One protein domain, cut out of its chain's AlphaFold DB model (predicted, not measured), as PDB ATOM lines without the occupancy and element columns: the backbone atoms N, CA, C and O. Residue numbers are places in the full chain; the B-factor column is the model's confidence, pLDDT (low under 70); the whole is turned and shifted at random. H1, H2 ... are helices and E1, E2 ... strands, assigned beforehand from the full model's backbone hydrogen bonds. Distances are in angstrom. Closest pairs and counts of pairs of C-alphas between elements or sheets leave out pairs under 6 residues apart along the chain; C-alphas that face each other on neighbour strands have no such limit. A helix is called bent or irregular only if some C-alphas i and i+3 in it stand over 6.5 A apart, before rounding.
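What this domain is: This is residues 72 to 258 of the 258 residues of an uncharacterized protein of Pseudodesulfovibrio sp. zrk46 (UniProt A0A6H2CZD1). H4, H6a and H7 stand side by side as a curved layer, and H1 lies across the inner side of H6a and H7, with H3 packed beside H1. The long helix H6 turns a sharp corner, and its second arm, H6b, packs on H3 and on the first residues of H7, while the small E1-E2 hairpin lies far from this core. The printed part has 187 residues, with seven named helices and two named strands in the order H1 H2 H3 H4 E1 E2 H5 H6 H7; the sheet is E1 - E2, antiparallel, and the class is mostly helix. The whole is compact, with a radius of gyration of the C-alphas of 16.5 A, and spans 44 by 39 by 34 A.

Where its parts are: H1, residues 76 to 87, begins with C-alpha 76 at (154.339, 264.783, 310.781) and is 15.4 A long. H2 is residues 101 to 108, and H3, residues 117 to 128, is 16.3 A long. H4, residues 148 to 163, is 23.1 A long. E1, residues 166 to 168, E2, residues 174 to 176, and H5, residues 178 to 182, follow. H6, residues 185 to 220, was assigned as one helix by its hydrogen bonds but is bent: C-alphas 204 and 207 are 9.1 A apart. Its arms are H6a, residues 185 to 204, 28.4 A, and H6b, residues 207 to 220, 20.6 A. H7, residues 236 to 257, is 32.0 A long and ends with C-alpha 257 at (172.629, 257.609, 305.436).

How they stand to each other: H1 and H6 are the hubs, touching four other helices each. With residues 84 to 86 alone H1 touches residues 245 to 253 of H7, about perpendicular at 84 degrees; the closest C-alphas are those of Cys 85 and Ala 249, 4.9 A. H6a and H7 touch at a shallow tilt of 32 degrees, opposite ways, closest at the C-alphas of Leu 192 and Leu 253, 5.8 A. H6b touches H3 with residues 213 to 218 alone, closest at the C-alphas of Tyr 122 and Ile 214, 5.7 A. H2 is close to but not clearly touching H3. In the hairpin E1 and E2, N 167 and O 175 are 2.9 A apart, within hydrogen-bond range. Every O i to N i+4 pair is within hydrogen-bond range in H2, H3, H4, H5, H6a, H6b and H7; in H1, 7 of 8 are.

The domain as a whole: The farthest C-alphas, of Ser 171 and Asp 208, are 49.3 A apart. The printed part has no cut. The links H1 to H2, H3 to H4 and H6 to H7 are long. Mean pLDDT of the printed part is 84.8; residues 72 to 74, 132 to 134, 168 to 174 and 222 to 228 are under 70.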
ATOM      1  N   ARG A  72     146.563 264.317 306.738       50.50
ATOM      2  CA  ARG A  72     147.948 263.807 306.543       50.50
ATOM      3  C   ARG A  72     149.012 264.790 306.999       50.50
ATOM      4  O   ARG A  72     150.029 264.348 307.519       50.50
ATOM      5  N   GLY A  73     148.798 266.086 306.795       56.81
ATOM      6  CA  GLY A  73     149.776 267.113 307.157       56.81
ATOM      7  C   GLY A  73     149.881 267.388 308.659       56.81
ATOM      8  O   GLY A  73     150.852 268.006 309.078       56.81
ATOM      9  N   VAL A  74     148.911 266.944 309.466       67.88
ATOM     10  CA  VAL A  74     148.809 267.338 310.883       67.88
ATOM     11  C   VAL A  74     149.748 266.518 311.775       67.88
ATOM     12  O   VAL A  74     150.274 267.037 312.755       67.88
ATOM     13  N   ASP A  75     150.008 265.256 311.419       81.88
ATOM     14  CA  ASP A  75     150.814 264.325 312.219       81.88
ATOM     15  C   ASP A  75     152.151 263.961 311.558       81.88
ATOM     16  O   ASP A  75     152.408 262.820 311.167       81.88
ATOM     17  N   ILE A  76     153.018 264.958 311.401       84.75
ATOM     18  CA  ILE A  76     154.339 264.783 310.781       84.75
ATOM     19  C   ILE A  76     155.205 263.798 311.582       84.75
ATOM     20  O   ILE A  76     155.850 262.919 311.009       84.75
ATOM     21  N   VAL A  77     155.207 263.921 312.909       88.50
ATOM     22  CA  VAL A  77     156.019 263.076 313.796       88.50
ATOM     23  C   VAL A  77     155.509 261.640 313.795       88.50
ATOM     24  O   VAL A  77     156.297 260.713 313.606       88.50
ATOM     25  N   GLY A  78     154.197 261.436 313.910       89.81
ATOM     26  CA  GLY A  78     153.609 260.107 313.826       89.81
ATOM     27  C   GLY A  78     153.866 259.443 312.481       89.81
ATOM     28  O   GLY A  78     154.145 258.249 312.448       89.81
ATOM     29  N   ARG A  79     153.903 260.200 311.378       87.06
ATOM     30  CA  ARG A  79     154.306 259.668 310.064       87.06
ATOM     31  C   ARG A  79     155.733 259.153 310.035       87.06
ATOM     32  O   ARG A  79     155.955 258.077 309.492       87.06
ATOM     33  N   ILE A  80     156.682 259.907 310.588       90.00
ATOM     34  CA  ILE A  80     158.085 259.478 310.656       90.00
ATOM     35  C   ILE A  80     158.183 258.177 311.448       90.00
ATOM     36  O   ILE A  80     158.782 257.211 310.977       90.00
ATOM     37  N   LEU A  81     157.551 258.132 312.622       91.31
ATOM     38  CA  LEU A  81     157.600 256.962 313.491       91.31
ATOM     39  C   LEU A  81     156.910 255.752 312.858       91.31
ATOM     40  O   LEU A  81     157.467 254.661 312.873       91.31
ATOM     41  N   VAL A  82     155.743 255.923 312.238       90.19
ATOM     42  CA  VAL A  82     155.054 254.816 311.563       90.19
ATOM     43  C   VAL A  82     155.864 254.293 310.386       90.19
ATOM     44  O   VAL A  82     156.113 253.088 310.309       90.19
ATOM     45  N   GLU A  83     156.319 255.182 309.505       89.12
ATOM     46  CA  GLU A  83     157.063 254.783 308.312       89.12
ATOM     47  C   GLU A  83     158.377 254.095 308.685       89.12
ATOM     48  O   GLU A  83     158.647 252.987 308.225       89.12
ATOM     49  N   PHE A  84     159.191 254.716 309.539       90.25
ATOM     50  CA  PHE A  84     160.533 254.210 309.815       90.25
ATOM     51  C   PHE A  84     160.604 253.211 310.957       90.25
ATOM     52  O   PHE A  84     161.535 252.420 310.947       90.25
ATOM     53  N   CYS A  85     159.667 253.188 311.908       90.06
ATOM     54  CA  CYS A  85     159.723 252.234 313.023       90.06
ATOM     55  C   CYS A  85     158.865 250.996 312.794       90.06
ATOM     56  O   CYS A  85     159.274 249.907 313.183       90.06
ATOM     57  N   PHE A  86     157.705 251.134 312.148       87.50
ATOM     58  CA  PHE A  86     156.742 250.031 312.047       87.50
ATOM     59  C   PHE A  86     156.596 249.450 310.640       87.50
ATOM     60  O   PHE A  86     156.186 248.295 310.509       87.50
ATOM     61  N   LEU A  87     156.920 250.223 309.595       84.56
ATOM     62  CA  LEU A  87     156.803 249.774 308.202       84.56
ATOM     63  C   LEU A  87     158.153 249.417 307.571       84.56
ATOM     64  O   LEU A  87     158.278 248.341 306.993       84.56
ATOM     65  N   ARG A  88     159.158 250.295 307.678       80.31
ATOM     66  CA  ARG A  88     160.495 250.102 307.080       80.31
ATOM     67  C   ARG A  88     161.575 249.699 308.071       80.31
ATOM     68  O   ARG A  88     162.616 249.213 307.649       80.31
ATOM     69  N   GLY A  89     161.351 249.933 309.362       74.94
ATOM     70  CA  GLY A  89     162.373 249.751 310.392       74.94
ATOM     71  C   GLY A  89     162.757 248.307 310.633       74.94
ATOM     72  O   GLY A  89     163.823 248.054 311.179       74.94
ATOM     73  N   THR A  90     161.904 247.362 310.243       70.75
ATOM     74  CA  THR A  90     162.069 245.942 310.530       70.75
ATOM     75  C   THR A  90     161.939 245.115 309.257       70.75
ATOM     76  O   THR A  90     161.071 245.347 308.421       70.75
ATOM     77  N   SER A  91     162.787 244.094 309.122       71.25
ATOM     78  CA  SER A  91     162.683 243.105 308.037       71.25
ATOM     79  C   SER A  91     161.432 242.227 308.157       71.25
ATOM     80  O   SER A  91     160.964 241.657 307.172       71.25
ATOM     81  N   VAL A  92     160.881 242.131 309.369       76.25
ATOM     82  CA  VAL A  92     159.642 241.423 309.688       76.25
ATOM     83  C   VAL A  92     158.521 242.437 309.866       76.25
ATOM     84  O   VAL A  92     158.675 243.432 310.570       76.25
ATOM     85  N   LYS A  93     157.370 242.173 309.248       78.44
ATOM     86  CA  LYS A  93     156.184 243.021 309.368       78.44
ATOM     87  C   LYS A  93     155.616 242.951 310.790       78.44
ATOM     88  O   LYS A  93     155.016 241.942 311.152       78.44
ATOM     89  N   MET A  94     155.761 244.036 311.555       84.62
ATOM     90  CA  MET A  94     155.224 244.130 312.921       84.62
ATOM     91  C   MET A  94     153.810 244.713 312.984       84.62
ATOM     92  O   MET A  94     153.040 244.372 313.881       84.62
ATOM     93  N   LEU A  95     153.449 245.580 312.032       84.81
ATOM     94  CA  LEU A  95     152.136 246.220 311.974       84.81
ATOM     95  C   LEU A  95     151.242 245.545 310.932       84.81
ATOM     96  O   LEU A  95     151.571 245.481 309.743       84.81
ATOM     97  N   TRP A  96     150.075 245.083 311.369       84.94
ATOM     98  CA  TRP A  96     149.087 244.436 310.510       84.94
ATOM     99  C   TRP A  96     147.891 245.360 310.216       84.94
ATOM    100  O   TRP A  96     147.691 246.375 310.900       84.94
ATOM    101  N   PRO A  97     147.116 245.087 309.145       78.56
ATOM    102  CA  PRO A  97     145.894 245.833 308.865       78.56
ATOM    103  C   PRO A  97     144.950 245.815 310.068       78.56
ATOM    104  O   PRO A  97     144.892 244.832 310.812       78.56
ATOM    105  N   GLU A  98     144.213 246.905 310.255       76.56
ATOM    106  CA  GLU A  98     143.196 246.972 311.301       76.56
ATOM    107  C   GLU A  98     142.170 245.853 311.090       76.56
ATOM    108  O   GLU A  98     141.787 245.571 309.954       76.56
ATOM    109  N   TYR A  99     141.757 245.197 312.177       77.88
ATOM    110  CA  TYR A  99     140.823 244.061 312.152       77.88
ATOM    111  C   TYR A  99     141.334 242.783 311.467       77.88
ATOM    112  O   TYR A  99     140.556 241.849 311.289       77.88
ATOM    113  N   SER A 100     142.622 242.704 311.117       81.44
ATOM    114  CA  SER A 100     143.242 241.428 310.733       81.44
ATOM    115  C   SER A 100     143.265 240.435 311.901       81.44
ATOM    116  O   SER A 100     143.215 240.831 313.069       81.44
ATOM    117  N   ASP A 101     143.381 239.142 311.590       84.44
ATOM    118  CA  ASP A 101     143.476 238.086 312.600       84.44
ATOM    119  C   ASP A 101     144.692 238.284 313.517       84.44
ATOM    120  O   ASP A 101     144.613 238.017 314.717       84.44
ATOM    121  N   GLU A 102     145.815 238.761 312.975       88.75
ATOM    122  CA  GLU A 102     147.038 239.055 313.724       88.75
ATOM    123  C   GLU A 102     146.842 240.221 314.699       88.75
ATOM    124  O   GLU A 102     147.157 240.087 315.883       88.75
ATOM    125  N   ASP A 103     146.271 241.338 314.232       84.50
ATOM    126  CA  ASP A 103     145.963 242.492 315.086       84.50
ATOM    127  C   ASP A 103     144.946 242.118 316.175       84.50
ATOM    128  O   ASP A 103     145.128 242.449 317.350       84.50
ATOM    129  N   PHE A 104     143.904 241.365 315.818       88.81
ATOM    130  CA  PHE A 104     142.901 240.897 316.770       88.81
ATOM    131  C   PHE A 104     143.508 239.985 317.846       88.81
ATOM    132  O   PHE A 104     143.257 240.185 319.038       88.81
ATOM    133  N   LYS A 105     144.356 239.022 317.455       91.81
ATOM    134  CA  LYS A 105     145.070 238.145 318.400       91.81
ATOM    135  C   LYS A 105     145.972 238.945 319.338       91.81
ATOM    136  O   LYS A 105     145.890 238.740 320.548       91.81
ATOM    137  N   ALA A 106     146.756 239.886 318.811       92.88
ATOM    138  CA  ALA A 106     147.656 240.727 319.604       92.88
ATOM    139  C   ALA A 106     146.914 241.620 320.622       92.88
ATOM    140  O   ALA A 106     147.430 241.910 321.711       92.88
ATOM    141  N   ARG A 107     145.672 242.018 320.303       91.31
ATOM    142  CA  ARG A 107     144.782 242.759 321.213       91.31
ATOM    143  C   ARG A 107     144.174 241.906 322.323       91.31
ATOM    144  O   ARG A 107     143.840 242.453 323.376       91.31
ATOM    145  N   GLN A 108     144.021 240.598 322.109       92.31
ATOM    146  CA  GLN A 108     143.500 239.660 323.113       92.31
ATOM    147  C   GLN A 108     144.592 239.087 324.020       92.31
ATOM    148  O   GLN A 108     144.388 238.965 325.226       92.31
ATOM    149  N   GLN A 109     145.755 238.765 323.458       94.25
ATOM    150  CA  GLN A 109     146.896 238.177 324.161       94.25
ATOM    151  C   GLN A 109     148.209 238.711 323.586       94.25
ATOM    152  O   GLN A 109     148.248 239.188 322.455       94.25
ATOM    153  N   PHE A 110     149.290 238.653 324.360       95.31
ATOM    154  CA  PHE A 110     150.601 239.033 323.842       95.31
ATOM    155  C   PHE A 110     150.973 238.137 322.653       95.31
ATOM    156  O   PHE A 110     150.817 236.917 322.714       95.31
ATOM    157  N   THR A 111     151.420 238.759 321.564       94.50
ATOM    158  CA  THR A 111     151.868 238.073 320.351       94.50
ATOM    159  C   THR A 111     153.218 238.658 319.968       94.50
ATOM    160  O   THR A 111     153.315 239.847 319.673       94.50
ATOM    161  N   ASP A 112     154.246 237.816 320.010       93.44
ATOM    162  CA  ASP A 112     155.608 238.211 319.664       93.44
ATOM    163  C   ASP A 112     155.711 238.592 318.180       93.44
ATOM    164  O   ASP A 112     155.114 237.949 317.311       93.44
ATOM    165  N   GLY A 113     156.443 239.663 317.900       90.88
ATOM    166  CA  GLY A 113     156.584 240.269 316.580       90.88
ATOM    167  C   GLY A 113     155.356 241.026 316.061       90.88
ATOM    168  O   GLY A 113     155.371 241.414 314.895       90.88
ATOM    169  N   VAL A 114     154.303 241.247 316.861       92.12
ATOM    170  CA  VAL A 114     153.086 241.960 316.422       92.12
ATOM    171  C   VAL A 114     152.769 243.127 317.352       92.12
ATOM    172  O   VAL A 114     152.505 242.945 318.541       92.12
ATOM    173  N   ILE A 115     152.725 244.336 316.784       91.94
ATOM    174  CA  ILE A 115     152.329 245.565 317.481       91.94
ATOM    175  C   ILE A 115     150.846 245.829 317.187       91.94
ATOM    176  O   ILE A 115     150.504 246.173 316.051       91.94
ATOM    177  N   PRO A 116     149.944 245.692 318.178       91.00
ATOM    178  CA  PRO A 116     148.533 245.991 317.975       91.00
ATOM    179  C   PRO A 116     148.331 247.497 317.769       91.00
ATOM    180  O   PRO A 116     148.977 248.322 318.426       91.00
ATOM    181  N   ARG A 117     147.399 247.885 316.890       87.56
ATOM    182  CA  ARG A 117     147.182 249.308 316.550       87.56
ATOM    183  C   ARG A 117     146.895 250.222 317.747       87.56
ATOM    184  O   ARG A 117     147.419 251.337 317.750       87.56
ATOM    185  N   PRO A 118     146.151 249.794 318.786       89.31
ATOM    186  CA  PRO A 118     145.972 250.606 319.988       89.31
ATOM    187  C   PRO A 118     147.286 250.924 320.705       89.31
ATOM    188  O   PRO A 118     147.476 252.057 321.133       89.31
ATOM    189  N   LEU A 119     148.213 249.961 320.796       92.31
ATOM    190  CA  LEU A 119     149.529 250.189 321.400       92.31
ATOM    191  C   LEU A 119     150.309 251.245 320.613       92.31
ATOM    192  O   LEU A 119     150.809 252.198 321.202       92.31
ATOM    193  N   MET A 120     150.347 251.104 319.283       92.00
ATOM    194  CA  MET A 120     150.968 252.086 318.392       92.00
ATOM    195  C   MET A 120     150.359 253.478 318.593       92.00
ATOM    196  O   MET A 120     151.098 254.445 318.746       92.00
ATOM    197  N   ARG A 121     149.026 253.595 318.634       89.44
ATOM    198  CA  ARG A 121     148.341 254.879 318.841       89.44
ATOM    199  C   ARG A 121     148.765 255.545 320.148       89.44
ATOM    200  O   ARG A 121     149.166 256.704 320.120       89.44
ATOM    201  N   TYR A 122     148.701 254.836 321.276       91.19
ATOM    202  CA  TYR A 122     149.064 255.432 322.565       91.19
ATOM    203  C   TYR A 122     150.555 255.751 322.652       91.19
ATOM    204  O   TYR A 122     150.902 256.789 323.202       91.19
ATOM    205  N   PHE A 123     151.420 254.938 322.042       93.19
ATOM    206  CA  PHE A 123     152.830 255.279 321.876       93.19
ATOM    207  C   PHE A 123     153.015 256.604 321.125       93.19
ATOM    208  O   PHE A 123     153.740 257.477 321.598       93.19
ATOM    209  N   LEU A 124     152.333 256.793 319.991       91.88
ATOM    210  CA  LEU A 124     152.395 258.052 319.249       91.88
ATOM    211  C   LEU A 124     151.915 259.222 320.114       91.88
ATOM    212  O   LEU A 124     152.596 260.240 320.183       91.88
ATOM    213  N   VAL A 125     150.807 259.066 320.843       89.94
ATOM    214  CA  VAL A 125     150.311 260.094 321.772       89.94
ATOM    215  C   VAL A 125     151.325 260.399 322.885       89.94
ATOM    216  O   VAL A 125     151.521 261.572 323.198       89.94
ATOM    217  N   CYS A 126     152.044 259.404 323.423       90.88
ATOM    218  CA  CYS A 126     153.128 259.644 324.387       90.88
ATOM    219  C   CYS A 126     154.225 260.556 323.833       90.88
ATOM    220  O   CYS A 126     154.814 261.335 324.584       90.88
ATOM    221  N   VAL A 127     154.515 260.433 322.538       90.56
ATOM    222  CA  VAL A 127     155.587 261.176 321.874       90.56
ATOM    223  C   VAL A 127     155.132 262.568 321.458       90.56
ATOM    224  O   VAL A 127     155.816 263.547 321.735       90.56
ATOM    225  N   ARG A 128     153.982 262.667 320.790       88.75
ATOM    226  CA  ARG A 128     153.550 263.906 320.130       88.75
ATOM    227  C   ARG A 128     152.398 264.638 320.806       88.75
ATOM    228  O   ARG A 128     152.071 265.744 320.380       88.75
ATOM    229  N   GLY A 129     151.812 264.049 321.841       87.44
ATOM    230  CA  GLY A 129     150.543 264.489 322.398       87.44
ATOM    231  C   GLY A 129     149.370 264.092 321.503       87.44
ATOM    232  O   GLY A 129     149.539 263.567 320.393       87.44
ATOM    233  N   ALA A 130     148.162 264.330 321.996       85.56
ATOM    234  CA  ALA A 130     146.957 264.125 321.212       85.56
ATOM    235  C   ALA A 130     146.820 265.190 320.125       85.56
ATOM    236  O   ALA A 130     147.105 266.370 320.335       85.56
ATOM    237  N   LEU A 131     146.333 264.766 318.964       79.88
ATOM    238  CA  LEU A 131     145.964 265.664 317.881       79.88
ATOM    239  C   LEU A 131     144.450 265.629 317.727       79.88
ATOM    240  O   LEU A 131     143.905 264.605 317.351       79.88
ATOM    241  N   HIS A 132     143.780 266.756 317.955       67.88
ATOM    242  CA  HIS A 132     142.317 266.877 317.951       67.88
ATOM    243  C   HIS A 132     141.574 266.282 316.720       67.88
ATOM    244  O   HIS A 132     140.437 265.837 316.888       67.88
ATOM    245  N   PRO A 133     142.138 266.238 315.488       66.44
ATOM    246  CA  PRO A 133     141.489 265.527 314.376       66.44
ATOM    247  C   PRO A 133     141.709 264.000 314.361       66.44
ATOM    248  O   PRO A 133     141.022 263.301 313.622       66.44
ATOM    249  N   LEU A 134     142.659 263.474 315.138       69.69
ATOM    250  CA  LEU A 134     143.061 262.057 315.144       69.69
ATOM    251  C   LEU A 134     142.733 261.350 316.463       69.69
ATOM    252  O   LEU A 134     142.390 260.170 316.482       69.69
ATOM    253  N   ASP A 135     142.833 262.078 317.568       76.75
ATOM    254  CA  ASP A 135     142.666 261.598 318.924       76.75
ATOM    255  C   ASP A 135     141.453 262.281 319.548       76.75
ATOM    256  O   ASP A 135     141.327 263.501 319.555       76.75
ATOM    257  N   LYS A 136     140.540 261.470 320.083       75.12
ATOM    258  CA  LYS A 136     139.275 261.940 320.668       75.12
ATOM    259  C   LYS A 136     139.411 262.435 322.114       75.12
ATOM    260  O   LYS A 136     138.411 262.548 322.817       75.12
ATOM    261  N   PHE A 137     140.634 262.656 322.579       79.44
ATOM    262  CA  PHE A 137     140.948 263.107 323.930       79.44
ATOM    263  C   PHE A 137     142.147 264.048 323.883       79.44
ATOM    264  O   PHE A 137     142.954 263.954 322.965       79.44
ATOM    265  N   ASP A 138     142.280 264.914 324.884       82.50
ATOM    266  CA  ASP A 138     143.417 265.822 325.002       82.50
ATOM    267  C   ASP A 138     144.543 265.188 325.825       82.50
ATOM    268  O   ASP A 138     144.312 264.572 326.869       82.50
ATOM    269  N   ALA A 139     145.779 265.350 325.356       84.06
ATOM    270  CA  ALA A 139     146.970 264.804 325.992       84.06
ATOM    271  C   ALA A 139     148.223 265.596 325.601       84.06
ATOM    272  O   ALA A 139     148.487 265.806 324.418       84.06
ATOM    273  N   SER A 140     149.027 265.972 326.593       85.69
ATOM    274  CA  SER A 140     150.382 266.510 326.397       85.69
ATOM    275  C   SER A 140     151.357 265.398 325.992       85.69
ATOM    276  O   SER A 140     151.080 264.254 326.327       85.69
ATOM    277  N   PRO A 141     152.492 265.679 325.326       86.50
ATOM    278  CA  PRO A 141     153.525 264.680 325.021       86.50
ATOM    279  C   PRO A 141     154.388 264.336 326.251       86.50
ATOM    280  O   PRO A 141     155.394 264.996 326.515       86.50
ATOM    281  N   LEU A 142     154.031 263.287 326.998       86.44
ATOM    282  CA  LEU A 142     154.691 262.922 328.263       86.44
ATOM    283  C   LEU A 142     156.182 262.565 328.111       86.44
ATOM    284  O   LEU A 142     156.937 262.667 329.075       86.44
ATOM    285  N   LEU A 143     156.635 262.131 326.928       84.62
ATOM    286  CA  LEU A 143     158.058 261.835 326.691       84.62
ATOM    287  C   LEU A 143     158.911 263.087 326.431       84.62
ATOM    288  O   LEU A 143     160.133 263.011 326.537       84.62
ATOM    289  N   TYR A 144     158.279 264.224 326.133       81.88
ATOM    290  CA  TYR A 144     158.943 265.466 325.731       81.88
ATOM    291  C   TYR A 144     158.584 266.666 326.620       81.88
ATOM    292  O   TYR A 144     158.843 267.797 326.220       81.88
ATOM    293  N   GLU A 145     158.011 266.471 327.814       76.38
ATOM    294  CA  GLU A 145     157.567 267.590 328.669       76.38
ATOM    295  C   GLU A 145     158.682 268.601 328.974       76.38
ATOM    296  O   GLU A 145     158.468 269.806 328.864       76.38
ATOM    297  N   GLU A 146     159.883 268.120 329.297       73.56
ATOM    298  CA  GLU A 146     161.025 268.973 329.658       73.56
ATOM    299  C   GLU A 146     161.768 269.546 328.438       73.56
ATOM    300  O   GLU A 146     162.412 270.587 328.538       73.56
ATOM    301  N   ASP A 147     161.625 268.915 327.268       75.75
ATOM    302  CA  ASP A 147     162.333 269.257 326.024       75.75
ATOM    303  C   ASP A 147     161.389 269.709 324.901       75.75
ATOM    304  O   ASP A 147     161.737 269.676 323.714       75.75
ATOM    305  N   TYR A 148     160.189 270.172 325.261       73.88
ATOM    306  CA  TYR A 148     159.147 270.518 324.295       73.88
ATOM    307  C   TYR A 148     159.620 271.558 323.268       73.88
ATOM    308  O   TYR A 148     159.228 271.499 322.107       73.88
ATOM    309  N   GLY A 149     160.522 272.469 323.654       77.44
ATOM    310  CA  GLY A 149     161.111 273.451 322.739       77.44
ATOM    311  C   GLY A 149     161.985 272.834 321.640       77.44
ATOM    312  O   GLY A 149     161.909 273.262 320.490       77.44
ATOM    313  N   ARG A 150     162.777 271.803 321.960       78.06
ATOM    314  CA  ARG A 150     163.592 271.080 320.967       78.06
ATOM    315  C   ARG A 150     162.707 270.252 320.039       78.06
ATOM    316  O   ARG A 150     162.921 270.243 318.830       78.06
ATOM    317  N   TYR A 151     161.689 269.610 320.605       81.62
ATOM    318  CA  TYR A 151     160.673 268.892 319.842       81.62
ATOM    319  C   TYR A 151     159.902 269.823 318.889       81.62
ATOM    320  O   TYR A 151     159.641 269.466 317.739       81.62
ATOM    321  N   ASP A 152     159.572 271.040 319.328       83.12
ATOM    322  CA  ASP A 152     158.891 272.025 318.488       83.12
ATOM    323  C   ASP A 152     159.771 272.548 317.351       83.12
ATOM    324  O   ASP A 152     159.311 272.606 316.211       83.12
ATOM    325  N   ALA A 153     161.051 272.823 317.625       85.00
ATOM    326  CA  ALA A 153     162.022 273.187 316.595       85.00
ATOM    327  C   ALA A 153     162.148 272.096 315.516       85.00
ATOM    328  O   ALA A 153     162.055 272.394 314.330       85.00
ATOM    329  N   LEU A 154     162.234 270.821 315.916       86.06
ATOM    330  CA  LEU A 154     162.283 269.695 314.978       86.06
ATOM    331  C   LEU A 154     161.029 269.626 314.089       86.06
ATOM    332  O   LEU A 154     161.138 269.430 312.880       86.06
ATOM    333  N   LYS A 155     159.829 269.835 314.650       85.56
ATOM    334  CA  LYS A 155     158.592 269.906 313.846       85.56
ATOM    335  C   LYS A 155     158.629 271.057 312.839       85.56
ATOM    336  O   LYS A 155     158.168 270.878 311.712       85.56
ATOM    337  N   GLN A 156     159.155 272.218 313.232       87.19
ATOM    338  CA  GLN A 156     159.294 273.377 312.346       87.19
ATOM    339  C   GLN A 156     160.281 273.091 311.208       87.19
ATOM    340  O   GLN A 156     159.942 273.333 310.050       87.19
ATOM    341  N   ASP A 157     161.438 272.503 311.515       88.50
ATOM    342  CA  ASP A 157     162.451 272.125 310.521       88.50
ATOM    343  C   ASP A 157     161.893 271.133 309.498       88.50
ATOM    344  O   ASP A 157     162.084 271.296 308.288       88.50
ATOM    345  N   ILE A 158     161.129 270.137 309.962       88.69
ATOM    346  CA  ILE A 158     160.439 269.217 309.057       88.69
ATOM    347  C   ILE A 158     159.402 269.970 308.225       88.69
ATOM    348  O   ILE A 158     159.346 269.769 307.017       88.69
ATOM    349  N   GLY A 159     158.599 270.846 308.834       87.56
ATOM    350  CA  GLY A 159     157.608 271.654 308.123       87.56
ATOM    351  C   GLY A 159     158.220 272.450 306.967       87.56
ATOM    352  O   GLY A 159     157.701 272.394 305.854       87.56
ATOM    353  N   VAL A 160     159.362 273.105 307.204       88.88
ATOM    354  CA  VAL A 160     160.125 273.825 306.170       88.88
ATOM    355  C   VAL A 160     160.601 272.872 305.076       88.88
ATOM    356  O   VAL A 160     160.429 273.165 303.895       88.88
ATOM    357  N   LEU A 161     161.161 271.719 305.449       90.81
ATOM    358  CA  LEU A 161     161.628 270.723 304.487       90.81
ATOM    359  C   LEU A 161     160.485 270.178 303.617       90.81
ATOM    360  O   LEU A 161     160.683 269.956 302.426       90.81
ATOM    361  N   LEU A 162     159.293 269.976 304.185       88.88
ATOM    362  CA  LEU A 162     158.130 269.448 303.468       88.88
ATOM    363  C   LEU A 162     157.623 270.388 302.366       88.88
ATOM    364  O   LEU A 162     157.013 269.900 301.412       88.88
ATOM    365  N   GLU A 163     157.894 271.696 302.446       89.00
ATOM    366  CA  GLU A 163     157.565 272.645 301.371       89.00
ATOM    367  C   GLU A 163     158.245 272.268 300.042       89.00
ATOM    368  O   GLU A 163     157.612 272.374 298.991       89.00
ATOM    369  N   ASP A 164     159.472 271.729 300.074       89.19
ATOM    370  CA  ASP A 164     160.209 271.272 298.878       89.19
ATOM    371  C   ASP A 164     159.498 270.119 298.142       89.19
ATOM    372  O   ASP A 164     159.769 269.839 296.968       89.19
ATOM    373  N   PHE A 165     158.607 269.416 298.842       84.19
ATOM    374  CA  PHE A 165     157.893 268.238 298.350       84.19
ATOM    375  C   PHE A 165     156.420 268.512 298.083       84.19
ATOM    376  O   PHE A 165     155.692 267.590 297.697       84.19
ATOM    377  N   LYS A 166     155.969 269.758 298.260       84.06
ATOM    378  CA  LYS A 166     154.619 270.154 297.877       84.06
ATOM    379  C   LYS A 166     154.525 270.271 296.365       84.06
ATOM    380  O   LYS A 166     155.183 271.094 295.732       84.06
ATOM    381  N   GLY A 167     153.677 269.435 295.785       71.75
ATOM    382  CA  GLY A 167     153.296 269.494 294.383       71.75
ATOM    383  C   GLY A 167     151.872 270.023 294.218       71.75
ATOM    384  O   GLY A 167     151.082 269.970 295.165       71.75
ATOM    385  N   PRO A 168     151.515 270.515 293.020       62.66
ATOM    386  CA  PRO A 168     150.127 270.797 292.697       62.66
ATOM    387  C   PRO A 168     149.320 269.496 292.763       62.66
ATOM    388  O   PRO A 168     149.643 268.510 292.099       62.66
ATOM    389  N   PHE A 169     148.268 269.515 293.570       53.62
ATOM    390  CA  PHE A 169     147.215 268.513 293.594       53.62
ATOM    391  C   PHE A 169     145.972 269.116 292.921       53.62
ATOM    392  O   PHE A 169     145.968 270.293 292.558       53.62
ATOM    393  N   GLY A 170     144.939 268.317 292.653       50.91
ATOM    394  CA  GLY A 170     143.737 268.794 291.959       50.91
ATOM    395  C   GLY A 170     143.150 270.096 292.541       50.91
ATOM    396  O   GLY A 170     143.445 270.501 293.663       50.91
ATOM    397  N   SER A 171     142.299 270.777 291.765       47.09
ATOM    398  CA  SER A 171     141.511 271.943 292.225       47.09
ATOM    399  C   SER A 171     142.290 273.140 292.814       47.09
ATOM    400  O   SER A 171     141.675 274.026 293.400       47.09
ATOM    401  N   GLY A 172     143.606 273.238 292.592       51.03
ATOM    402  CA  GLY A 172     144.423 274.365 293.067       51.03
ATOM    403  C   GLY A 172     144.974 274.195 294.485       51.03
ATOM    404  O   GLY A 172     145.558 275.135 295.022       51.03
ATOM    405  N   GLU A 173     144.818 273.010 295.074       56.53
ATOM    406  CA  GLU A 173     145.429 272.642 296.351       56.53
ATOM    407  C   GLU A 173     146.843 272.082 296.137       56.53
ATOM    408  O   GLU A 173     147.221 271.696 295.028       56.53
ATOM    409  N   SER A 174     147.659 272.053 297.192       59.94
ATOM    410  CA  SER A 174     148.980 271.421 297.167       59.94
ATOM    411  C   SER A 174     149.022 270.219 298.104       59.94
ATOM    412  O   SER A 174     148.481 270.258 299.208       59.94
ATOM    413  N   ALA A 175     149.671 269.145 297.658       72.94
ATOM    414  CA  ALA A 175     149.860 267.929 298.440       72.94
ATOM    415  C   ALA A 175     151.348 267.594 298.544       72.94
ATOM    416  O   ALA A 175     152.128 267.857 297.630       72.94
ATOM    417  N   ILE A 176     151.736 267.000 299.669       78.62
ATOM    418  CA  ILE A 176     153.105 266.547 299.919       78.62
ATOM    419  C   ILE A 176     153.296 265.166 299.288       78.62
ATOM    420  O   ILE A 176     152.564 264.224 299.610       78.62
ATOM    421  N   ASP A 177     154.318 265.022 298.446       79.19
ATOM    422  CA  ASP A 177     154.761 263.718 297.946       79.19
ATOM    423  C   ASP A 177     155.583 262.981 299.015       79.19
ATOM    424  O   ASP A 177     156.815 263.036 299.053       79.19
ATOM    425  N   TRP A 178     154.882 262.274 299.902       82.31
ATOM    426  CA  TRP A 178     155.498 261.526 300.998       82.31
ATOM    427  C   TRP A 178     156.463 260.429 300.528       82.31
ATOM    428  O   TRP A 178     157.451 260.160 301.207       82.31
ATOM    429  N   GLY A 179     156.234 259.825 299.356       80.81
ATOM    430  CA  GLY A 179     157.142 258.814 298.809       80.81
ATOM    431  C   GLY A 179     158.527 259.394 298.515       80.81
ATOM    432  O   GLY A 179     159.550 258.786 298.860       80.81
ATOM    433  N   ARG A 180     158.561 260.606 297.945       80.06
ATOM    434  CA  ARG A 180     159.804 261.366 297.749       80.06
ATOM    435  C   ARG A 180     160.403 261.846 299.067       80.06
ATOM    436  O   ARG A 180     161.614 261.730 299.222       80.06
ATOM    437  N   VAL A 181     159.584 262.309 300.012       87.12
ATOM    438  CA  VAL A 181     160.040 262.731 301.351       87.12
ATOM    439  C   VAL A 181     160.792 261.603 302.061       87.12
ATOM    440  O   VAL A 181     161.927 261.797 302.486       87.12
ATOM    441  N   TYR A 182     160.217 260.398 302.138       88.00
ATOM    442  CA  TYR A 182     160.836 259.258 302.836       88.00
ATOM    443  C   TYR A 182     162.143 258.772 302.194       88.00
ATOM    444  O   TYR A 182     162.929 258.064 302.828       88.00
ATOM    445  N   SER A 183     162.376 259.148 300.938       87.81
ATOM    446  CA  SER A 183     163.582 258.803 300.184       87.81
ATOM    447  C   SER A 183     164.631 259.925 300.191       87.81
ATOM    448  O   SER A 183     165.728 259.722 299.677       87.81
ATOM    449  N   ASP A 184     164.322 261.104 300.745       93.19
ATOM    450  CA  ASP A 184     165.252 262.233 300.817       93.19
ATOM    451  C   ASP A 184     166.206 262.089 302.010       93.19
ATOM    452  O   ASP A 184     165.792 261.902 303.156       93.19
ATOM    453  N   ALA A 185     167.508 262.224 301.749       93.69
ATOM    454  CA  ALA A 185     168.548 262.048 302.760       93.69
ATOM    455  C   ALA A 185     168.470 263.076 303.906       93.69
ATOM    456  O   ALA A 185     168.870 262.773 305.029       93.69
ATOM    457  N   ARG A 186     167.965 264.296 303.658       94.19
ATOM    458  CA  ARG A 186     167.771 265.311 304.710       94.19
ATOM    459  C   ARG A 186     166.644 264.883 305.642       94.19
ATOM    460  O   ARG A 186     166.800 264.964 306.856       94.19
ATOM    461  N   PHE A 187     165.552 264.360 305.082       93.19
ATOM    462  CA  PHE A 187     164.434 263.847 305.873       93.19
ATOM    463  C   PHE A 187     164.832 262.612 306.685       93.19
ATOM    464  O   PHE A 187     164.504 262.520 307.865       93.19
ATOM    465  N   GLN A 188     165.596 261.691 306.091       94.25
ATOM    466  CA  GLN A 188     166.116 260.510 306.791       94.25
ATOM    467  C   GLN A 188     167.046 260.883 307.950       94.25
ATOM    468  O   GLN A 188     166.973 260.257 309.004       94.25
ATOM    469  N   LYS A 189     167.874 261.928 307.806       94.44
ATOM    470  CA  LYS A 189     168.699 262.450 308.910       94.44
ATOM    471  C   LYS A 189     167.851 262.969 310.065       94.44
ATOM    472  O   LYS A 189     168.095 262.579 311.201       94.44
ATOM    473  N   ILE A 190     166.818 263.761 309.779       93.38
ATOM    474  CA  ILE A 190     165.893 264.240 310.818       93.38
ATOM    475  C   ILE A 190     165.158 263.063 311.475       93.38
ATOM    476  O   ILE A 190     165.008 263.026 312.695       93.38
ATOM    477  N   ALA A 191     164.738 262.066 310.690       94.06
ATOM    478  CA  ALA A 191     164.130 260.851 311.220       94.06
ATOM    479  C   ALA A 191     165.089 260.086 312.143       94.06
ATOM    480  O   ALA A 191     164.676 259.644 313.214       94.06
ATOM    481  N   LEU A 192     166.368 259.963 311.768       95.06
ATOM    482  CA  LEU A 192     167.390 259.332 312.601       95.06
ATOM    483  C   LEU A 192     167.597 260.102 313.907       95.06
ATOM    484  O   LEU A 192     167.676 259.477 314.965       95.06
ATOM    485  N   GLU A 193     167.669 261.431 313.850       93.56
ATOM    486  CA  GLU A 193     167.792 262.283 315.036       93.56
ATOM    487  C   GLU A 193     166.595 262.108 315.973       93.56
ATOM    488  O   GLU A 193     166.793 261.862 317.163       93.56
ATOM    489  N   LEU A 194     165.370 262.143 315.437       93.44
ATOM    490  CA  LEU A 194     164.145 261.927 316.205       93.44
ATOM    491  C   LEU A 194     164.120 260.542 316.861       93.44
ATOM    492  O   LEU A 194     163.862 260.437 318.056       93.44
ATOM    493  N   VAL A 195     164.390 259.478 316.099       94.38
ATOM    494  CA  VAL A 195     164.383 258.103 316.624       94.38
ATOM    495  C   VAL A 195     165.468 257.924 317.685       94.38
ATOM    496  O   VAL A 195     165.215 257.311 318.719       94.38
ATOM    497  N   SER A 196     166.663 258.476 317.462       93.69
ATOM    498  CA  SER A 196     167.772 258.393 318.420       93.69
ATOM    499  C   SER A 196     167.444 259.115 319.726       93.69
ATOM    500  O   SER A 196     167.675 258.573 320.803       93.69
ATOM    501  N   ASP A 197     166.880 260.317 319.633       92.50
ATOM    502  CA  ASP A 197     166.480 261.113 320.791       92.50
ATOM    503  C   ASP A 197     165.336 260.447 321.569       92.50
ATOM    504  O   ASP A 197     165.404 260.313 322.789       92.50
ATOM    505  N   LEU A 198     164.335 259.923 320.858       93.31
ATOM    506  CA  LEU A 198     163.230 259.188 321.461       93.31
ATOM    507  C   LEU A 198     163.703 257.935 322.209       93.31
ATOM    508  O   LEU A 198     163.205 257.646 323.296       93.31
ATOM    509  N   ARG A 199     164.679 257.205 321.658       93.88
ATOM    510  CA  ARG A 199     165.291 256.066 322.354       93.88
ATOM    511  C   ARG A 199     165.943 256.493 323.665       93.88
ATOM    512  O   ARG A 199     165.651 255.880 324.682       93.88
ATOM    513  N   LEU A 200     166.736 257.566 323.656       92.44
ATOM    514  CA  LEU A 200     167.348 258.099 324.880       92.44
ATOM    515  C   LEU A 200     166.285 258.470 325.921       92.44
ATOM    516  O   LEU A 200     166.436 258.138 327.090       92.44
ATOM    517  N   LYS A 201     165.171 259.078 325.500       91.44
ATOM    518  CA  LYS A 201     164.060 259.409 326.405       91.44
ATOM    519  C   LYS A 201     163.372 258.187 327.001       91.44
ATOM    520  O   LYS A 201     162.966 258.232 328.160       91.44
ATOM    521  N   ILE A 202     163.213 257.113 326.231       92.62
ATOM    522  CA  ILE A 202     162.664 255.855 326.752       92.62
ATOM    523  C   ILE A 202     163.666 255.200 327.710       92.62
ATOM    524  O   ILE A 202     163.259 254.760 328.782       92.62
ATOM    525  N   ASP A 203     164.956 255.209 327.374       92.50
ATOM    526  CA  ASP A 203     166.025 254.673 328.222       92.50
ATOM    527  C   ASP A 203     166.123 255.432 329.563       92.50
ATOM    528  O   ASP A 203     166.213 254.801 330.617       92.50
ATOM    529  N   ASP A 204     166.029 256.768 329.544       92.31
ATOM    530  CA  ASP A 204     166.070 257.633 330.737       92.31
ATOM    531  C   ASP A 204     164.919 257.341 331.715       92.31
ATOM    532  O   ASP A 204     165.077 257.417 332.935       92.31
ATOM    533  N   VAL A 205     163.742 257.019 331.178       92.25
ATOM    534  CA  VAL A 205     162.519 256.755 331.955       92.25
ATOM    535  C   VAL A 205     162.433 255.284 332.369       92.25
ATOM    536  O   VAL A 205     161.820 254.952 333.387       92.25
ATOM    537  N   GLY A 206     163.057 254.403 331.588       93.44
ATOM    538  CA  GLY A 206     162.991 252.956 331.713       93.44
ATOM    539  C   GLY A 206     161.697 252.358 331.150       93.44
ATOM    540  O   GLY A 206     160.633 252.982 331.157       93.44
ATOM    541  N   THR A 207     161.778 251.096 330.717       93.94
ATOM    542  CA  THR A 207     160.663 250.334 330.122       93.94
ATOM    543  C   THR A 207     159.385 250.380 330.964       93.94
ATOM    544  O   THR A 207     158.290 250.549 330.428       93.94
ATOM    545  N   ASP A 208     159.504 250.250 332.290       93.81
ATOM    546  CA  ASP A 208     158.344 250.206 333.185       93.81
ATOM    547  C   ASP A 208     157.674 251.588 333.311       93.81
ATOM    548  O   ASP A 208     156.448 251.682 333.249       93.81
ATOM    549  N   GLY A 209     158.460 252.668 333.399       92.69
ATOM    550  CA  GLY A 209     157.934 254.037 333.415       92.69
ATOM    551  C   GLY A 209     157.332 254.445 332.067       92.69
ATOM    552  O   GLY A 209     156.314 255.135 332.006       92.69
ATOM    553  N   PHE A 210     157.906 253.965 330.962       93.75
ATOM    554  CA  PHE A 210     157.329 254.141 329.631       93.75
ATOM    555  C   PHE A 210     155.979 253.416 329.494       93.75
ATOM    556  O   PHE A 210     154.999 254.014 329.039       93.75
ATOM    557  N   LEU A 211     155.887 252.166 329.960       94.38
ATOM    558  CA  LEU A 211     154.634 251.411 329.992       94.38
ATOM    559  C   LEU A 211     153.564 252.091 330.862       94.38
ATOM    560  O   LEU A 211     152.383 252.095 330.499       94.38
ATOM    561  N   GLU A 212     153.954 252.670 332.000       93.31
ATOM    562  CA  GLU A 212     153.052 253.438 332.865       93.31
ATOM    563  C   GLU A 212     152.431 254.619 332.106       93.31
ATOM    564  O   GLU A 212     151.207 254.768 332.101       93.31
ATOM    565  N   ARG A 213     153.243 255.387 331.368       92.62
ATOM    566  CA  ARG A 213     152.771 256.513 330.542       92.62
ATOM    567  C   ARG A 213     151.807 256.073 329.440       92.62
ATOM    568  O   ARG A 213     150.785 256.724 329.233       92.62
ATOM    569  N   ILE A 214     152.077 254.956 328.758       91.56
ATOM    570  CA  ILE A 214     151.146 254.394 327.758       91.56
ATOM    571  C   ILE A 214     149.795 254.065 328.411       91.56
ATOM    572  O   ILE A 214     148.734 254.430 327.894       91.56
ATOM    573  N   ASN A 215     149.823 253.377 329.555       90.38
ATOM    574  CA  ASN A 215     148.605 252.997 330.270       90.38
ATOM    575  C   ASN A 215     147.843 254.216 330.813       90.38
ATOM    576  O   ASN A 215     146.608 254.197 330.818       90.38
ATOM    577  N   GLN A 216     148.545 255.287 331.196       89.00
ATOM    578  CA  GLN A 216     147.930 256.551 331.592       89.00
ATOM    579  C   GLN A 216     147.055 257.115 330.465       89.00
ATOM    580  O   GLN A 216     145.885 257.406 330.707       89.00
ATOM    581  N   TYR A 217     147.543 257.196 329.223       86.62
ATOM    582  CA  TYR A 217     146.713 257.703 328.118       86.62
ATOM    583  C   TYR A 217     145.559 256.790 327.755       86.62
ATOM    584  O   TYR A 217     144.459 257.272 327.493       86.62
ATOM    585  N   ARG A 218     145.775 255.473 327.790       86.19
ATOM    586  CA  ARG A 218     144.676 254.527 327.600       86.19
ATOM    587  C   ARG A 218     143.540 254.783 328.593       86.19
ATOM    588  O   ARG A 218     142.381 254.656 328.219       86.19
ATOM    589  N   SER A 219     143.857 255.137 329.840       84.38
ATOM    590  CA  SER A 219     142.839 255.431 330.858       84.38
ATOM    591  C   SER A 219     142.051 256.724 330.598       84.38
ATOM    592  O   SER A 219     140.916 256.838 331.055       84.38
ATOM    593  N   LEU A 220     142.627 257.673 329.849       83.00
ATOM    594  CA  LEU A 220     141.977 258.925 329.442       83.00
ATOM    595  C   LEU A 220     141.061 258.743 328.222       83.00
ATOM    596  O   LEU A 220     140.175 259.564 327.981       83.00
ATOM    597  N   ASP A 221     141.256 257.666 327.458       78.06
ATOM    598  CA  ASP A 221     140.451 257.341 326.287       78.06
ATOM    599  C   ASP A 221     139.087 256.774 326.711       78.06
ATOM    600  O   ASP A 221     138.911 255.585 326.982       78.06
ATOM    601  N   THR A 222     138.107 257.670 326.815       67.69
ATOM    602  CA  THR A 222     136.749 257.368 327.295       67.69
ATOM    603  C   THR A 222     135.883 256.634 326.263       67.69
ATOM    604  O   THR A 222     134.838 256.087 326.624       67.69
ATOM    605  N   ASP A 223     136.319 256.545 325.001       63.69
ATOM    606  CA  ASP A 223     135.559 255.956 323.890       63.69
ATOM    607  C   ASP A 223     135.807 254.437 323.748       63.69
ATOM    608  O   ASP A 223     136.081 253.894 322.672       63.69
ATOM    609  N   TYR A 224     135.688 253.723 324.875       50.38
ATOM    610  CA  TYR A 224     135.951 252.280 325.026       50.38
ATOM    611  C   TYR A 224     135.000 251.373 324.208       50.38
ATOM    612  O   TYR A 224     135.081 250.148 324.290       50.38
ATOM    613  N   GLN A 225     134.068 251.947 323.437       47.19
ATOM    614  CA  GLN A 225     133.024 251.220 322.703       47.19
ATOM    615  C   GLN A 225     133.348 250.944 321.223       47.19
ATOM    616  O   GLN A 225     132.535 250.330 320.532       47.19
ATOM    617  N   SER A 226     134.516 251.346 320.710       55.16
ATOM    618  CA  SER A 226     134.918 251.007 319.334       55.16
ATOM    619  C   SER A 226     135.457 249.569 319.230       55.16
ATOM    620  O   SER A 226     136.167 249.099 320.105       55.16
ATOM    621  N   ASN A 227     135.208 248.847 318.134       50.44
ATOM    622  CA  ASN A 227     135.758 247.490 317.919       50.44
ATOM    623  C   ASN A 227     137.302 247.438 317.812       50.44
ATOM    624  O   ASN A 227     137.864 246.366 317.579       50.44
ATOM    625  N   ASN A 228     137.990 248.573 317.965       64.75
ATOM    626  CA  ASN A 228     139.443 248.713 317.928       64.75
ATOM    627  C   ASN A 228     140.055 248.935 319.331       64.75
ATOM    628  O   ASN A 228     141.148 249.469 319.455       64.75
ATOM    629  N   VAL A 229     139.376 248.542 320.417       78.31
ATOM    630  CA  VAL A 229     139.976 248.579 321.767       78.31
ATOM    631  C   VAL A 229     140.963 247.438 322.010       78.31
ATOM    632  O   VAL A 229     140.843 246.336 321.471       78.31
ATOM    633  N   MET A 230     141.918 247.700 322.902       87.06
ATOM    634  CA  MET A 230     142.765 246.681 323.516       87.06
ATOM    635  C   MET A 230     141.960 245.878 324.555       87.06
ATOM    636  O   MET A 230     141.430 246.463 325.501       87.06
ATOM    637  N   HIS A 231     141.890 244.546 324.429       86.50
ATOM    638  CA  HIS A 231     141.089 243.690 325.325       86.50
ATOM    639  C   HIS A 231     141.833 243.217 326.583       86.50
ATOM    640  O   HIS A 231     141.206 242.761 327.537       86.50
ATOM    641  N   ARG A 232     143.161 243.355 326.609       89.50
ATOM    642  CA  ARG A 232     144.024 243.080 327.773       89.50
ATOM    643  C   ARG A 232     144.762 244.335 328.229       89.50
ATOM    644  O   ARG A 232     144.744 245.347 327.532       89.50
ATOM    645  N   ALA A 233     145.423 244.289 329.383       88.75
ATOM    646  CA  ALA A 233     146.388 245.317 329.782       88.75
ATOM    647  C   ALA A 233     147.611 245.308 328.847       88.75
ATOM    648  O   ALA A 233     147.985 244.244 328.342       88.75
ATOM    649  N   PHE A 234     148.224 246.476 328.628       92.88
ATOM    650  CA  PHE A 234     149.564 246.507 328.044       92.88
ATOM    651  C   PHE A 234     150.545 245.939 329.066       92.88
ATOM    652  O   PHE A 234     150.450 246.255 330.255       92.88
ATOM    653  N   CYS A 235     151.447 245.079 328.612       94.19
ATOM    654  CA  CYS A 235     152.439 244.419 329.450       94.19
ATOM    655  C   CYS A 235     153.854 244.902 329.118       94.19
ATOM    656  O   CYS A 235     154.077 245.643 328.162       94.19
ATOM    657  N   ARG A 236     154.828 244.483 329.927       95.81
ATOM    658  CA  ARG A 236     156.228 244.883 329.759       95.81
ATOM    659  C   ARG A 236     156.783 244.447 328.405       95.81
ATOM    660  O   ARG A 236     157.531 245.181 327.775       95.81
ATOM    661  N   GLU A 237     156.371 243.279 327.935       96.62
ATOM    662  CA  GLU A 237     156.771 242.731 326.643       96.62
ATOM    663  C   GLU A 237     156.264 243.586 325.469       96.62
ATOM    664  O   GLU A 237     156.958 243.704 324.463       96.62
ATOM    665  N   ASP A 238     155.107 244.247 325.598       95.69
ATOM    666  CA  ASP A 238     154.631 245.205 324.590       95.69
ATOM    667  C   ASP A 238     155.575 246.408 324.468       95.69
ATOM    668  O   ASP A 238     155.912 246.827 323.361       95.69
ATOM    669  N   ALA A 239     156.028 246.946 325.606       94.94
ATOM    670  CA  ALA A 239     156.970 248.061 325.638       94.94
ATOM    671  C   ALA A 239     158.330 247.666 325.036       94.94
ATOM    672  O   ALA A 239     158.869 248.401 324.211       94.94
ATOM    673  N   ILE A 240     158.826 246.463 325.345       95.19
ATOM    674  CA  ILE A 240     160.063 245.927 324.752       95.19
ATOM    675  C   ILE A 240     159.944 245.807 323.227       95.19
ATOM    676  O   ILE A 240     160.878 246.166 322.516       95.19
ATOM    677  N   GLN A 241     158.808 245.344 322.691       94.06
ATOM    678  CA  GLN A 241     158.621 245.278 321.234       94.06
ATOM    679  C   GLN A 241     158.683 246.665 320.571       94.06
ATOM    680  O   GLN A 241     159.226 246.788 319.472       94.06
ATOM    681  N   LEU A 242     158.172 247.714 321.228       94.38
ATOM    682  CA  LEU A 242     158.307 249.096 320.745       94.38
ATOM    683  C   LEU A 242     159.770 249.567 320.773       94.38
ATOM    684  O   LEU A 242     160.242 250.150 319.796       94.38
ATOM    685  N   GLU A 243     160.507 249.273 321.845       94.44
ATOM    686  CA  GLU A 243     161.946 249.569 321.952       94.44
ATOM    687  C   GLU A 243     162.765 248.838 320.874       94.44
ATOM    688  O   GLU A 243     163.673 249.415 320.262       94.44
ATOM    689  N   MET A 244     162.421 247.579 320.586       93.19
ATOM    690  CA  MET A 244     163.029 246.794 319.509       93.19
ATOM    691  C   MET A 244     162.740 247.405 318.135       93.19
ATOM    692  O   MET A 244     163.662 247.531 317.326       93.19
ATOM    693  N   ALA A 245     161.498 247.831 317.883       92.94
ATOM    694  CA  ALA A 245     161.122 248.510 316.643       92.94
ATOM    695  C   ALA A 245     161.924 249.809 316.449       92.94
ATOM    696  O   ALA A 245     162.482 250.033 315.376       92.94
ATOM    697  N   LEU A 246     162.071 250.619 317.503       94.00
ATOM    698  CA  LEU A 246     162.887 251.841 317.482       94.00
ATOM    699  C   LEU A 246     164.376 251.558 317.256       94.00
ATOM    700  O   LEU A 246     165.033 252.252 316.482       94.00
ATOM    701  N   THR A 247     164.913 250.529 317.908       94.62
ATOM    702  CA  THR A 247     166.313 250.111 317.729       94.62
ATOM    703  C   THR A 247     166.572 249.690 316.284       94.62
ATOM    704  O   THR A 247     167.550 250.115 315.669       94.62
ATOM    705  N   SER A 248     165.667 248.894 315.716       93.94
ATOM    706  CA  SER A 248     165.760 248.439 314.331       93.94
ATOM    707  C   SER A 248     165.625 249.601 313.337       93.94
ATOM    708  O   SER A 248     166.391 249.684 312.374       93.94
ATOM    709  N   ALA A 249     164.728 250.552 313.616       93.69
ATOM    710  CA  ALA A 249     164.580 251.785 312.846       93.69
ATOM    711  C   ALA A 249     165.869 252.609 312.819       93.69
ATOM    712  O   ALA A 249     166.301 253.038 311.751       93.69
ATOM    713  N   GLN A 250     166.506 252.798 313.978       95.12
ATOM    714  CA  GLN A 250     167.748 253.561 314.087       95.12
ATOM    715  C   GLN A 250     168.880 252.913 313.285       95.12
ATOM    716  O   GLN A 250     169.596 253.614 312.568       95.12
ATOM    717  N   ASN A 251     169.027 251.587 313.381       94.38
ATOM    718  CA  ASN A 251     170.037 250.847 312.623       94.38
ATOM    719  C   ASN A 251     169.797 250.993 311.116       94.38
ATOM    720  O   ASN A 251     170.700 251.395 310.388       94.38
ATOM    721  N   THR A 252     168.556 250.780 310.673       92.50
ATOM    722  CA  THR A 252     168.166 250.900 309.259       92.50
ATOM    723  C   THR A 252     168.409 252.313 308.726       92.50
ATOM    724  O   THR A 252     168.996 252.491 307.664       92.50
ATOM    725  N   LEU A 253     168.002 253.344 309.470       93.75
ATOM    726  CA  LEU A 253     168.232 254.741 309.092       93.75
ATOM    727  C   LEU A 253     169.725 255.089 309.047       93.75
ATOM    728  O   LEU A 253     170.157 255.801 308.144       93.75
ATOM    729  N   SER A 254     170.517 254.569 309.986       93.56
ATOM    730  CA  SER A 254     171.972 254.762 309.993       93.56
ATOM    731  C   SER A 254     172.629 254.122 308.771       93.56
ATOM    732  O   SER A 254     173.538 254.710 308.194       93.56
ATOM    733  N   GLU A 255     172.166 252.948 308.341       92.44
ATOM    734  CA  GLU A 255     172.644 252.285 307.122       92.44
ATOM    735  C   GLU A 255     172.249 253.039 305.846       92.44
ATOM    736  O   GLU A 255     173.040 253.094 304.915       92.44
ATOM    737  N   LEU A 256     171.062 253.655 305.801       89.12
ATOM    738  CA  LEU A 256     170.600 254.422 304.634       89.12
ATOM    739  C   LEU A 256     171.372 255.733 304.411       89.12
ATOM    740  O   LEU A 256     171.411 256.237 303.289       89.12
ATOM    741  N   ILE A 257     171.938 256.310 305.475       89.12
ATOM    742  CA  ILE A 257     172.629 257.609 305.436       89.12
ATOM    743  C   ILE A 257     174.133 257.465 305.137       89.12
ATOM    744  O   ILE A 257     174.746 258.439 304.685       89.12
ATOM    745  N   ASN A 258     174.717 256.290 305.394       80.62
ATOM    746  CA  ASN A 258     176.138 255.987 305.175       80.62
ATOM    747  C   ASN A 258     176.404 255.417 303.776       80.62
ATOM    748  O   ASN A 258     177.473 255.757 303.218       80.62
TER     749      ASN A 258